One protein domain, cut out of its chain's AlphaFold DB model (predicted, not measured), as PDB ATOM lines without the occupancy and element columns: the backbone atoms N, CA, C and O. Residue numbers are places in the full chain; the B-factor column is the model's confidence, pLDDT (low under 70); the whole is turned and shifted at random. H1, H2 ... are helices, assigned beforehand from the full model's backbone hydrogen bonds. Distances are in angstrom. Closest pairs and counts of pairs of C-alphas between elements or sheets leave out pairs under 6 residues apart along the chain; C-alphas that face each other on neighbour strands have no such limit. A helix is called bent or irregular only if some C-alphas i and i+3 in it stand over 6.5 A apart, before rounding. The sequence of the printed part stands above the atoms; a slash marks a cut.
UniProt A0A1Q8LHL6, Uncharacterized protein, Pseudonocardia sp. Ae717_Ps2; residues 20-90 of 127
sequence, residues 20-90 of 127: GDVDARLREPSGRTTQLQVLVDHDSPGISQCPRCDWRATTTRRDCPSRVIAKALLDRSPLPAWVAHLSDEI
ATOM      1  N   GLY A  20      -2.943  22.857  83.922       88.94
ATOM      2  CA  GLY A  20      -3.127  23.773  85.051       88.94
ATOM      3  C   GLY A  20      -4.554  23.783  85.615       88.94
ATOM      4  O   GLY A  20      -4.725  24.042  86.802       88.94
ATOM      5  N   ASP A  21      -5.552  23.429  84.799       89.44
ATOM      6  CA  ASP A  21      -6.964  23.359  85.198       89.44
ATOM      7  C   ASP A  21      -7.311  22.041  85.914       89.44
ATOM      8  O   ASP A  21      -8.421  21.862  86.431       89.44
ATOM      9  N   VAL A  22      -6.362  21.097  85.933       92.12
ATOM     10  CA  VAL A  22      -6.485  19.794  86.581       92.12
ATOM     11  C   VAL A  22      -5.874  19.842  87.978       92.12
ATOM     12  O   VAL A  22      -4.766  20.345  88.188       92.12
ATOM     13  N   ASP A  23      -6.589  19.260  88.944       94.38
ATOM     14  CA  ASP A  23      -6.122  19.102  90.320       94.38
ATOM     15  C   ASP A  23      -4.695  18.531  90.344       94.38
ATOM     16  O   ASP A  23      -4.412  17.493  89.741       94.38
ATOM     17  N   ALA A  24      -3.787  19.222  91.040       94.38
ATOM     18  CA  ALA A  24      -2.369  18.869  91.084       94.38
ATOM     19  C   ALA A  24      -2.135  17.417  91.532       94.38
ATOM     20  O   ALA A  24      -1.219  16.766  91.039       94.38
ATOM     21  N   ARG A  25      -3.020  16.870  92.377       94.88
ATOM     22  CA  ARG A  25      -2.939  15.484  92.856       94.88
ATOM     23  C   ARG A  25      -3.065  14.442  91.743       94.88
ATOM     24  O   ARG A  25      -2.618  13.315  91.926       94.88
ATOM     25  N   LEU A  26      -3.691  14.784  90.615       94.56
ATOM     26  CA  LEU A  26      -3.809  13.893  89.456       94.56
ATOM     27  C   LEU A  26      -2.598  13.963  88.522       94.56
ATOM     28  O   LEU A  26      -2.408  13.052  87.725       94.56
ATOM     29  N   ARG A  27      -1.792  15.026  88.606       93.94
ATOM     30  CA  ARG A  27      -0.567  15.191  87.806       93.94
ATOM     31  C   ARG A  27       0.619  14.417  88.379       93.94
ATOM     32  O   ARG A  27       1.605  14.189  87.689       93.94
ATOM     33  N   GLU A  28       0.504  13.968  89.623       92.12
ATOM     34  CA  GLU A  28       1.478  13.096  90.270       92.12
ATOM     35  C   GLU A  28       0.980  11.642  90.312       92.12
ATOM     36  O   GLU A  28      -0.235  11.399  90.346       92.12
ATOM     37  N   PRO A  29       1.890  10.646  90.334       90.19
ATOM     38  CA  PRO A  29       1.519   9.252  90.535       90.19
ATOM     39  C   PRO A  29       0.717   9.087  91.830       90.19
ATOM     40  O   PRO A  29       1.244   9.222  92.933       90.19
ATOM     41  N   SER A  30      -0.576   8.797  91.697       86.62
ATOM     42  CA  SER A  30      -1.507   8.782  92.821       86.62
ATOM     43  C   SER A  30      -2.327   7.495  92.878       86.62
ATOM     44  O   SER A  30      -2.682   6.891  91.864       86.62
ATOM     45  N   GLY A  31      -2.608   7.045  94.103       92.44
ATOM     46  CA  GLY A  31      -3.410   5.852  94.361       92.44
ATOM     47  C   GLY A  31      -4.917   6.109  94.287       92.44
ATOM     48  O   GLY A  31      -5.389   7.246  94.228       92.44
ATOM     49  N   ARG A  32      -5.699   5.026  94.378       94.69
ATOM     50  CA  ARG A  32      -7.172   5.056  94.315       94.69
ATOM     51  C   ARG A  32      -7.807   6.019  95.327       94.69
ATOM     52  O   ARG A  32      -8.770   6.697  94.991       94.69
ATOM     53  N   THR A  33      -7.280   6.091  96.550       96.25
ATOM     54  CA  THR A  33      -7.810   6.973  97.607       96.25
ATOM     55  C   THR A  33      -7.712   8.444  97.219       96.25
ATOM     56  O   THR A  33      -8.686   9.179  97.345       96.25
ATOM     57  N   THR A  34      -6.568   8.866  96.675       95.62
ATOM     58  CA  THR A  34      -6.367  10.235  96.189       95.62
ATOM     59  C   THR A  34      -7.331  10.559  95.052       95.62
ATOM     60  O   THR A  34      -7.957  11.614  95.058       95.62
ATOM     61  N   GLN A  35      -7.512   9.630  94.113       95.12
ATOM     62  CA  GLN A  35      -8.441   9.795  92.992       95.12
ATOM     63  C   GLN A  35      -9.901   9.917  93.466       95.12
ATOM     64  O   GLN A  35     -10.635  10.763  92.963       95.12
ATOM     65  N   LEU A  36     -10.319   9.127  94.464       96.50
ATOM     66  CA  LEU A  36     -11.643   9.259  95.088       96.50
ATOM     67  C   LEU A  36     -11.812  10.613  95.780       96.50
ATOM     68  O   LEU A  36     -12.852  11.245  95.625       96.50
ATOM     69  N   GLN A  37     -10.790  11.079  96.498       95.69
ATOM     70  CA  GLN A  37     -10.836  12.381  97.156       95.69
ATOM     71  C   GLN A  37     -10.983  13.517  96.137       95.69
ATOM     72  O   GLN A  37     -11.807  14.402  96.338       95.69
ATOM     73  N   VAL A  38     -10.247  13.470  95.020       95.25
ATOM     74  CA  VAL A  38     -10.410  14.432  93.917       95.25
ATOM     75  C   VAL A  38     -11.821  14.359  93.336       95.25
ATOM     76  O   VAL A  38     -12.434  15.394  93.098       95.25
ATOM     77  N   LEU A  39     -12.361  13.154  93.133       93.50
ATOM     78  CA  LEU A  39     -13.713  12.991  92.605       93.50
ATOM     79  C   LEU A  39     -14.755  13.673  93.499       93.50
ATOM     80  O   LEU A  39     -15.616  14.361  92.965       93.50
ATOM     81  N   VAL A  40     -14.653  13.499  94.822       92.75
ATOM     82  CA  VAL A  40     -15.547  14.113  95.818       92.75
ATOM     83  C   VAL A  40     -15.340  15.625  95.902       92.75
ATOM     84  O   VAL A  40     -16.308  16.375  95.866       92.75
ATOM     85  N   ASP A  41     -14.088  16.088  95.969       92.88
ATOM     86  CA  ASP A  41     -13.747  17.513  96.065       92.88
ATOM     87  C   ASP A  41     -14.245  18.319  94.854       92.88
ATOM     88  O   ASP A  41     -14.568  19.498  94.988       92.88
ATOM     89  N   HIS A  42     -14.293  17.693  93.675       91.31
ATOM     90  CA  HIS A  42     -14.725  18.304  92.414       91.31
ATOM     91  C   HIS A  42     -16.119  17.829  91.969       91.31
ATOM     92  O   HIS A  42     -16.526  18.093  90.834       91.31
ATOM     93  N   ASP A  43     -16.860  17.115  92.826       85.62
ATOM     94  CA  ASP A  43     -18.259  16.770  92.568       85.62
ATOM     95  C   ASP A  43     -19.130  17.994  92.838       85.62
ATOM     96  O   ASP A  43     -19.329  18.415  93.975       85.62
ATOM     97  N   SER A  44     -19.614  18.631  91.779       69.06
ATOM     98  CA  SER A  44     -20.477  19.809  91.894       69.06
ATOM     99  C   SER A  44     -21.592  19.737  90.860       69.06
ATOM    100  O   SER A  44     -21.578  20.468  89.866       69.06
ATOM    101  N   PRO A  45     -22.559  18.824  91.058       64.38
ATOM    102  CA  PRO A  45     -23.683  18.699  90.153       64.38
ATOM    103  C   PRO A  45     -24.518  19.982  90.215       64.38
ATOM    104  O   PRO A  45     -25.035  20.356  91.264       64.38
ATOM    105  N   GLY A  46     -24.656  20.663  89.077       61.97
ATOM    106  CA  GLY A  46     -25.565  21.802  88.933       61.97
ATOM    107  C   GLY A  46     -24.988  23.183  89.258       61.97
ATOM    108  O   GLY A  46     -25.743  24.151  89.221       61.97
ATOM    109  N   ILE A  47     -23.683  23.310  89.520       65.06
ATOM    110  CA  ILE A  47     -23.018  24.618  89.641       65.06
ATOM    111  C   ILE A  47     -22.353  24.955  88.300       65.06
ATOM    112  O   ILE A  47     -21.717  24.105  87.682       65.06
ATOM    113  N   SER A  48     -22.478  26.204  87.845       74.50
ATOM    114  CA  SER A  48     -21.817  26.694  86.623       74.50
ATOM    115  C   SER A  48     -20.292  26.787  86.749       74.50
ATOM    116  O   SER A  48     -19.616  27.082  85.767       74.50
ATOM    117  N   GLN A  49     -19.744  26.545  87.943       84.50
ATOM    118  CA  GLN A  49     -18.329  26.654  88.261       84.50
ATOM    119  C   GLN A  49     -17.923  25.635  89.336       84.50
ATOM    120  O   GLN A  49     -18.616  25.468  90.336       84.50
ATOM    121  N   CYS A  50     -16.786  24.967  89.142       86.69
ATOM    122  CA  CYS A  50     -16.198  24.070  90.131       86.69
ATOM    123  C   CYS A  50     -15.650  24.876  91.326       86.69
ATOM    124  O   CYS A  50     -14.836  25.770  91.106       86.69
ATOM    125  N   PRO A  51     -15.994  24.540  92.582       81.75
ATOM    126  CA  PRO A  51     -15.535  25.271  93.767       81.75
ATOM    127  C   PRO A  51     -14.048  25.061  94.095       81.75
ATOM    128  O   PRO A  51     -13.521  25.708  94.995       81.75
ATOM    129  N   ARG A  52     -13.373  24.118  93.423       88.50
ATOM    130  CA  ARG A  52     -11.975  23.758  93.706       88.50
ATOM    131  C   ARG A  52     -10.972  24.298  92.705       88.50
ATOM    132  O   ARG A  52      -9.913  24.750  93.119       88.50
ATOM    133  N   CYS A  53     -11.266  24.191  91.414       84.94
ATOM    134  CA  CYS A  53     -10.371  24.657  90.351       84.94
ATOM    135  C   CYS A  53     -10.980  25.769  89.498       84.94
ATOM    136  O   CYS A  53     -10.461  26.057  88.426       84.94
ATOM    137  N   ASP A  54     -12.106  26.347  89.926       84.75
ATOM    138  CA  ASP A  54     -12.793  27.444  89.240       84.75
ATOM    139  C   ASP A  54     -13.233  27.149  87.796       84.75
ATOM    140  O   ASP A  54     -13.705  28.053  87.101       84.75
ATOM    141  N   TRP A  55     -13.148  25.888  87.354       86.19
ATOM    142  CA  TRP A  55     -13.549  25.473  86.015       86.19
ATOM    143  C   TRP A  55     -15.021  25.777  85.770       86.19
ATOM    144  O   TRP A  55     -15.887  25.303  86.509       86.19
ATOM    145  N   ARG A  56     -15.312  26.532  84.711       84.56
ATOM    146  CA  ARG A  56     -16.680  26.909  84.352       84.56
ATOM    147  C   ARG A  56     -17.299  25.857  83.445       84.56
ATOM    148  O   ARG A  56     -16.756  25.544  82.388       84.56
ATOM    149  N   ALA A  57     -18.440  25.325  83.866       76.56
ATOM    150  CA  ALA A  57     -19.253  24.457  83.033       76.56
ATOM    151  C   ALA A  57     -19.792  25.268  81.847       76.56
ATOM    152  O   ALA A  57     -20.324  26.366  82.026       76.56
ATOM    153  N   THR A  58     -19.656  24.725  80.643       74.00
ATOM    154  CA  THR A  58     -20.210  25.325  79.429       74.00
ATOM    155  C   THR A  58     -21.492  24.621  79.002       74.00
ATOM    156  O   THR A  58     -21.926  23.636  79.607       74.00
ATOM    157  N   THR A  59     -22.127  25.132  77.949       69.94
ATOM    158  CA  THR A  59     -23.346  24.555  77.366       69.94
ATOM    159  C   THR A  59     -23.140  23.110  76.904       69.94
ATOM    160  O   THR A  59     -24.062  22.299  77.020       69.94
ATOM    161  N   THR A  60     -21.931  22.759  76.451       70.62
ATOM    162  CA  THR A  60     -21.582  21.415  75.962       70.62
ATOM    163  C   THR A  60     -20.863  20.555  77.010       70.62
ATOM    164  O   THR A  60     -20.998  19.329  76.989       70.62
ATOM    165  N   ARG A  61     -20.114  21.161  77.944       72.62
ATOM    166  CA  ARG A  61     -19.268  20.459  78.926       72.62
ATOM    167  C   ARG A  61     -19.681  20.818  80.344       72.62
ATOM    168  O   ARG A  61     -19.283  21.844  80.890       72.62
ATOM    169  N   ARG A  62     -20.469  19.931  80.949       70.88
ATOM    170  CA  ARG A  62     -21.047  20.155  82.281       70.88
ATOM    171  C   ARG A  62     -20.143  19.747  83.441       70.88
ATOM    172  O   ARG A  62     -20.389  20.180  84.559       70.88
ATOM    173  N   ASP A  63     -19.121  18.935  83.189       85.81
ATOM    174  CA  ASP A  63     -18.258  18.398  84.239       85.81
ATOM    175  C   ASP A  63     -16.873  19.057  84.255       85.81
ATOM    176  O   ASP A  63     -16.284  19.365  83.217       85.81
ATOM    177  N   CYS A  64     -16.328  19.213  85.462       90.06
ATOM    178  CA  CYS A  64     -14.947  19.624  85.695       90.06
ATOM    179  C   CYS A  64     -13.950  18.597  85.105       90.06
ATOM    180  O   CYS A  64     -14.132  17.392  85.313       90.06
ATOM    181  N   PRO A  65     -12.856  19.027  84.438       92.06
ATOM    182  CA  PRO A  65     -11.853  18.112  83.891       92.06
ATOM    183  C   PRO A  65     -11.222  17.226  84.974       92.06
ATOM    184  O   PRO A  65     -11.087  16.022  84.762       92.06
ATOM    185  N   SER A  66     -10.932  17.767  86.164       94.19
ATOM    186  CA  SER A  66     -10.404  16.998  87.305       94.19
ATOM    187  C   SER A  66     -11.331  15.852  87.706       94.19
ATOM    188  O   SER A  66     -10.883  14.721  87.882       94.19
ATOM    189  N   ARG A  67     -12.640  16.120  87.789       93.38
ATOM    190  CA  ARG A  67     -13.660  15.107  88.096       93.38
ATOM    191  C   ARG A  67     -13.692  14.014  87.031       93.38
ATOM    192  O   ARG A  67     -13.689  12.830  87.364       93.38
ATOM    193  N   VAL A  68     -13.717  14.400  85.756       93.25
ATOM    194  CA  VAL A  68     -13.794  13.454  84.631       93.25
ATOM    195  C   VAL A  68     -12.554  12.570  84.554       93.25
ATOM    196  O   VAL A  68     -12.680  11.359  84.378       93.25
ATOM    197  N   ILE A  69     -11.368  13.150  84.735       94.81
ATOM    198  CA  ILE A  69     -10.102  12.414  84.743       94.81
ATOM    199  C   ILE A  69     -10.045  11.471  85.948       94.81
ATOM    200  O   ILE A  69      -9.773  10.284  85.767       94.81
ATOM    201  N   ALA A  70     -10.367  11.948  87.156       95.69
ATOM    202  CA  ALA A  70     -10.407  11.110  88.355       95.69
ATOM    203  C   ALA A  70     -11.350   9.913  88.175       95.69
ATOM    204  O   ALA A  70     -10.968   8.775  88.449       95.69
ATOM    205  N   LYS A  71     -12.555  10.146  87.639       95.50
ATOM    206  CA  LYS A  71     -13.514   9.081  87.328       95.50
ATOM    207  C   LYS A  71     -12.938   8.075  86.330       95.50
ATOM    208  O   LYS A  71     -13.013   6.875  86.570       95.50
ATOM    209  N   ALA A  72     -12.333   8.546  85.240       95.12
ATOM    210  CA  ALA A  72     -11.761   7.666  84.224       95.12
ATOM    211  C   ALA A  72     -10.610   6.802  84.769       95.12
ATOM    212  O   ALA A  72     -10.537   5.613  84.460       95.12
ATOM    213  N   LEU A  73      -9.745   7.363  85.620       95.25
ATOM    214  CA  LEU A  73      -8.684   6.614  86.300       95.25
ATOM    215  C   LEU A  73      -9.259   5.538  87.235       95.25
ATOM    216  O   LEU A  73      -8.810   4.390  87.208       95.25
ATOM    217  N   LEU A  74     -10.293   5.881  88.011       95.81
ATOM    218  CA  LEU A  74     -10.968   4.961  88.934       95.81
ATOM    219  C   LEU A  74     -11.670   3.806  88.220       95.81
ATOM    220  O   LEU A  74     -11.587   2.666  88.690       95.81
ATOM    221  N   ASP A  75     -12.327   4.109  87.101       95.88
ATOM    222  CA  ASP A  75     -13.019   3.149  86.237       95.88
ATOM    223  C   ASP A  75     -12.038   2.363  85.355       95.88
ATOM    224  O   ASP A  75     -12.422   1.410  84.675       95.88
ATOM    225  N   ARG A  76     -10.755   2.760  85.343       93.56
ATOM    226  CA  ARG A  76      -9.746   2.285  84.392       93.56
ATOM    227  C   ARG A  76     -10.255   2.409  82.950       93.56
ATOM    228  O   ARG A  76      -9.970   1.559  82.111       93.56
ATOM    229  N   SER A  77     -11.005   3.452  82.630       93.75
ATOM    230  CA  SER A  77     -11.501   3.709  81.279       93.75
ATOM    231  C   SER A  77     -10.568   4.670  80.535       93.75
ATOM    232  O   SER A  77      -9.840   5.436  81.168       93.75
ATOM    233  N   PRO A  78     -10.562   4.672  79.192       93.88
ATOM    234  CA  PRO A  78      -9.892   5.732  78.454       93.88
ATOM    235  C   PRO A  78     -10.524   7.102  78.747       93.88
ATOM    236  O   PRO A  78     -11.728   7.201  79.001       93.88
ATOM    237  N   LEU A  79      -9.710   8.153  78.672       93.06
ATOM    238  CA  LEU A  79     -10.144   9.538  78.773       93.06
ATOM    239  C   LEU A  79     -11.111   9.887  77.626       93.06
ATOM    240  O   LEU A  79     -10.875   9.493  76.476       93.06
ATOM    241  N   PRO A  80     -12.179  10.656  77.906       90.69
ATOM    242  CA  PRO A  80     -13.018  11.247  76.870       90.69
ATOM    243  C   PRO A  80     -12.215  12.130  75.911       90.69
ATOM    244  O   PRO A  80     -11.240  12.761  76.310       90.69
ATOM    245  N   ALA A  81     -12.662  12.230  74.657       89.06
ATOM    246  CA  ALA A  81     -11.923  12.903  73.584       89.06
ATOM    247  C   ALA A  81     -11.491  14.344  73.921       89.06
ATOM    248  O   ALA A  81     -10.392  14.749  73.563       89.06
ATOM    249  N   TRP A  82     -12.320  15.095  74.651       88.19
ATOM    250  CA  TRP A  82     -12.075  16.504  74.975       88.19
ATOM    251  C   TRP A  82     -11.043  16.741  76.097       88.19
ATOM    252  O   TRP A  82     -10.589  17.868  76.259       88.19
ATOM    253  N   VAL A  83     -10.674  15.699  76.856       91.94
ATOM    254  CA  VAL A  83      -9.555  15.702  77.826       91.94
ATOM    255  C   VAL A  83      -8.442  14.738  77.420       91.94
ATOM    256  O   VAL A  83      -7.449  14.604  78.128       91.94
ATOM    257  N   ALA A  84      -8.587  14.033  76.296       92.19
ATOM    258  CA  ALA A  84      -7.654  12.985  75.903       92.19
ATOM    259  C   ALA A  84      -6.241  13.532  75.676       92.19
ATOM    260  O   ALA A  84      -5.279  12.830  75.981       92.19
ATOM    261  N   HIS A  85      -6.098  14.776  75.204       92.25
ATOM    262  CA  HIS A  85      -4.795  15.424  75.020       92.25
ATOM    263  C   HIS A  85      -3.988  15.518  76.321       92.25
ATOM    264  O   HIS A  85      -2.770  15.434  76.262       92.25
ATOM    265  N   LEU A  86      -4.639  15.540  77.487       93.81
ATOM    266  CA  LEU A  86      -3.974  15.588  78.794       93.81
ATOM    267  C   LEU A  86      -3.396  14.239  79.251       93.81
ATOM    268  O   LEU A  86      -2.772  14.175  80.304       93.81
ATOM    269  N   SER A  87      -3.585  13.140  78.507       93.81
ATOM    270  CA  SER A  87      -3.112  11.816  78.952       93.81
ATOM    271  C   SER A  87      -1.612  11.739  79.209       93.81
ATOM    272  O   SER A  87      -1.189  10.952  80.044       93.81
ATOM    273  N   ASP A  88      -0.822  12.522  78.477       93.44
ATOM    274  CA  ASP A  88       0.639  12.482  78.568       93.44
ATOM    275  C   ASP A  88       1.132  13.216  79.829       93.44
ATOM    276  O   ASP A  88       2.250  12.999  80.282       93.44
ATOM    277  N   GLU A  89       0.266  14.037  80.432       94.75
ATOM    278  CA  GLU A  89       0.531  14.813  81.646       94.75
ATOM    279  C   GLU A  89      -0.064  14.163  82.906       94.75
ATOM    280  O   GLU A  89       0.237  14.582  84.023       94.75
ATOM    281  N   ILE A  90      -0.916  13.144  82.745       93.81
ATOM    282  CA  ILE A  90      -1.630  12.477  83.837       93.81
ATOM    283  C   ILE A  90      -1.169  11.017  83.942       93.81
ATOM    284  O   ILE A  90      -1.543  10.185  83.107       93.81
TER     285      ILE A  90
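AT A GLANCE: This is residues 20 to 90 of the 127 residues of an uncharacterized protein of Pseudonocardia sp. Ae717_Ps2 (UniProt A0A1Q8LHL6). Two helices of equal residue count, H2 and H3, lie side by side and run opposite ways as a helical hairpin, with the short helix H1 beside it. The long link from H2 to H3, residues 42 to 64, makes a wide loop that reaches away beyond one end of the hairpin, while the short H4 lies beyond H3 on the side away from H2. The printed part has 71 residues with four named helices, in the order H1, H2, H3, H4, and no named strand; its class is all helix, though under half of the residues, 29 of 71, are in named elements. The whole is compact, with a radius of gyration of the C-alphas of 11.2 A, and its C-alphas span 30 by 23 by 22 A.

HOW THE PARTS SIT: Start with H2, residues 32 to 41, and look from it to H3, residues 65 to 74: the two touch, and their closest C-alphas, those of Leu 39 and Arg 67, are 5.0 A apart. Their lines stand at a shallow tilt of 32 degrees, opposite ways, and the two form a helical hairpin. Next find H1, residues 24 to 27, which touches H2; the closest C-alphas of the two are those of Arg 25 and Thr 34, 7.1 A apart. H1 and H3 are close but not clearly touching, with the C-alphas of Leu 26 and Ala 70 closest at 7.2 A. Look last at H4, residues 84 to 88, which is apart from H1, H2 and H3. In H2 and H3 every O i to N i+4 pair is within hydrogen-bond range; H1 is too short for such a pair and has its 1 O i to N i+3 pair within range, while H4 has 0 of 1 O i to N i+4 pairs and 1 of 2 O i to N i+3 pairs within range.

IN THESE COORDINATES: Find C-alpha 32 at (-7.172, 5.056, 94.315); from there H2 runs 14.2 A to C-alpha 41. H3 begins at C-alpha 65, at (-11.853, 18.112, 83.891), and measures 14.1 A to C-alpha 74. Before H2, H1 measures 5.2 A from Ala 24 to Arg 27. H4 measures 8.7 A and ends at C-alpha 88, at (0.639, 12.482, 78.568); it is irregular, with C-alphas 85 and 88 7.1 A apart.

THE WHOLE: The two C-alphas farthest apart, those of Gly 31 and Thr 59, are 32.2 A from each other. The printed part, residues 20 to 90, has no cut. The link from H2 to H3 is long, with 23 residues; H1 to H2 is a tight link and H3 to H4 a short one. In the B-factor column you will find a mean pLDDT of the printed part of 88.5, with residues 44 to 47 and residue 59 under 70.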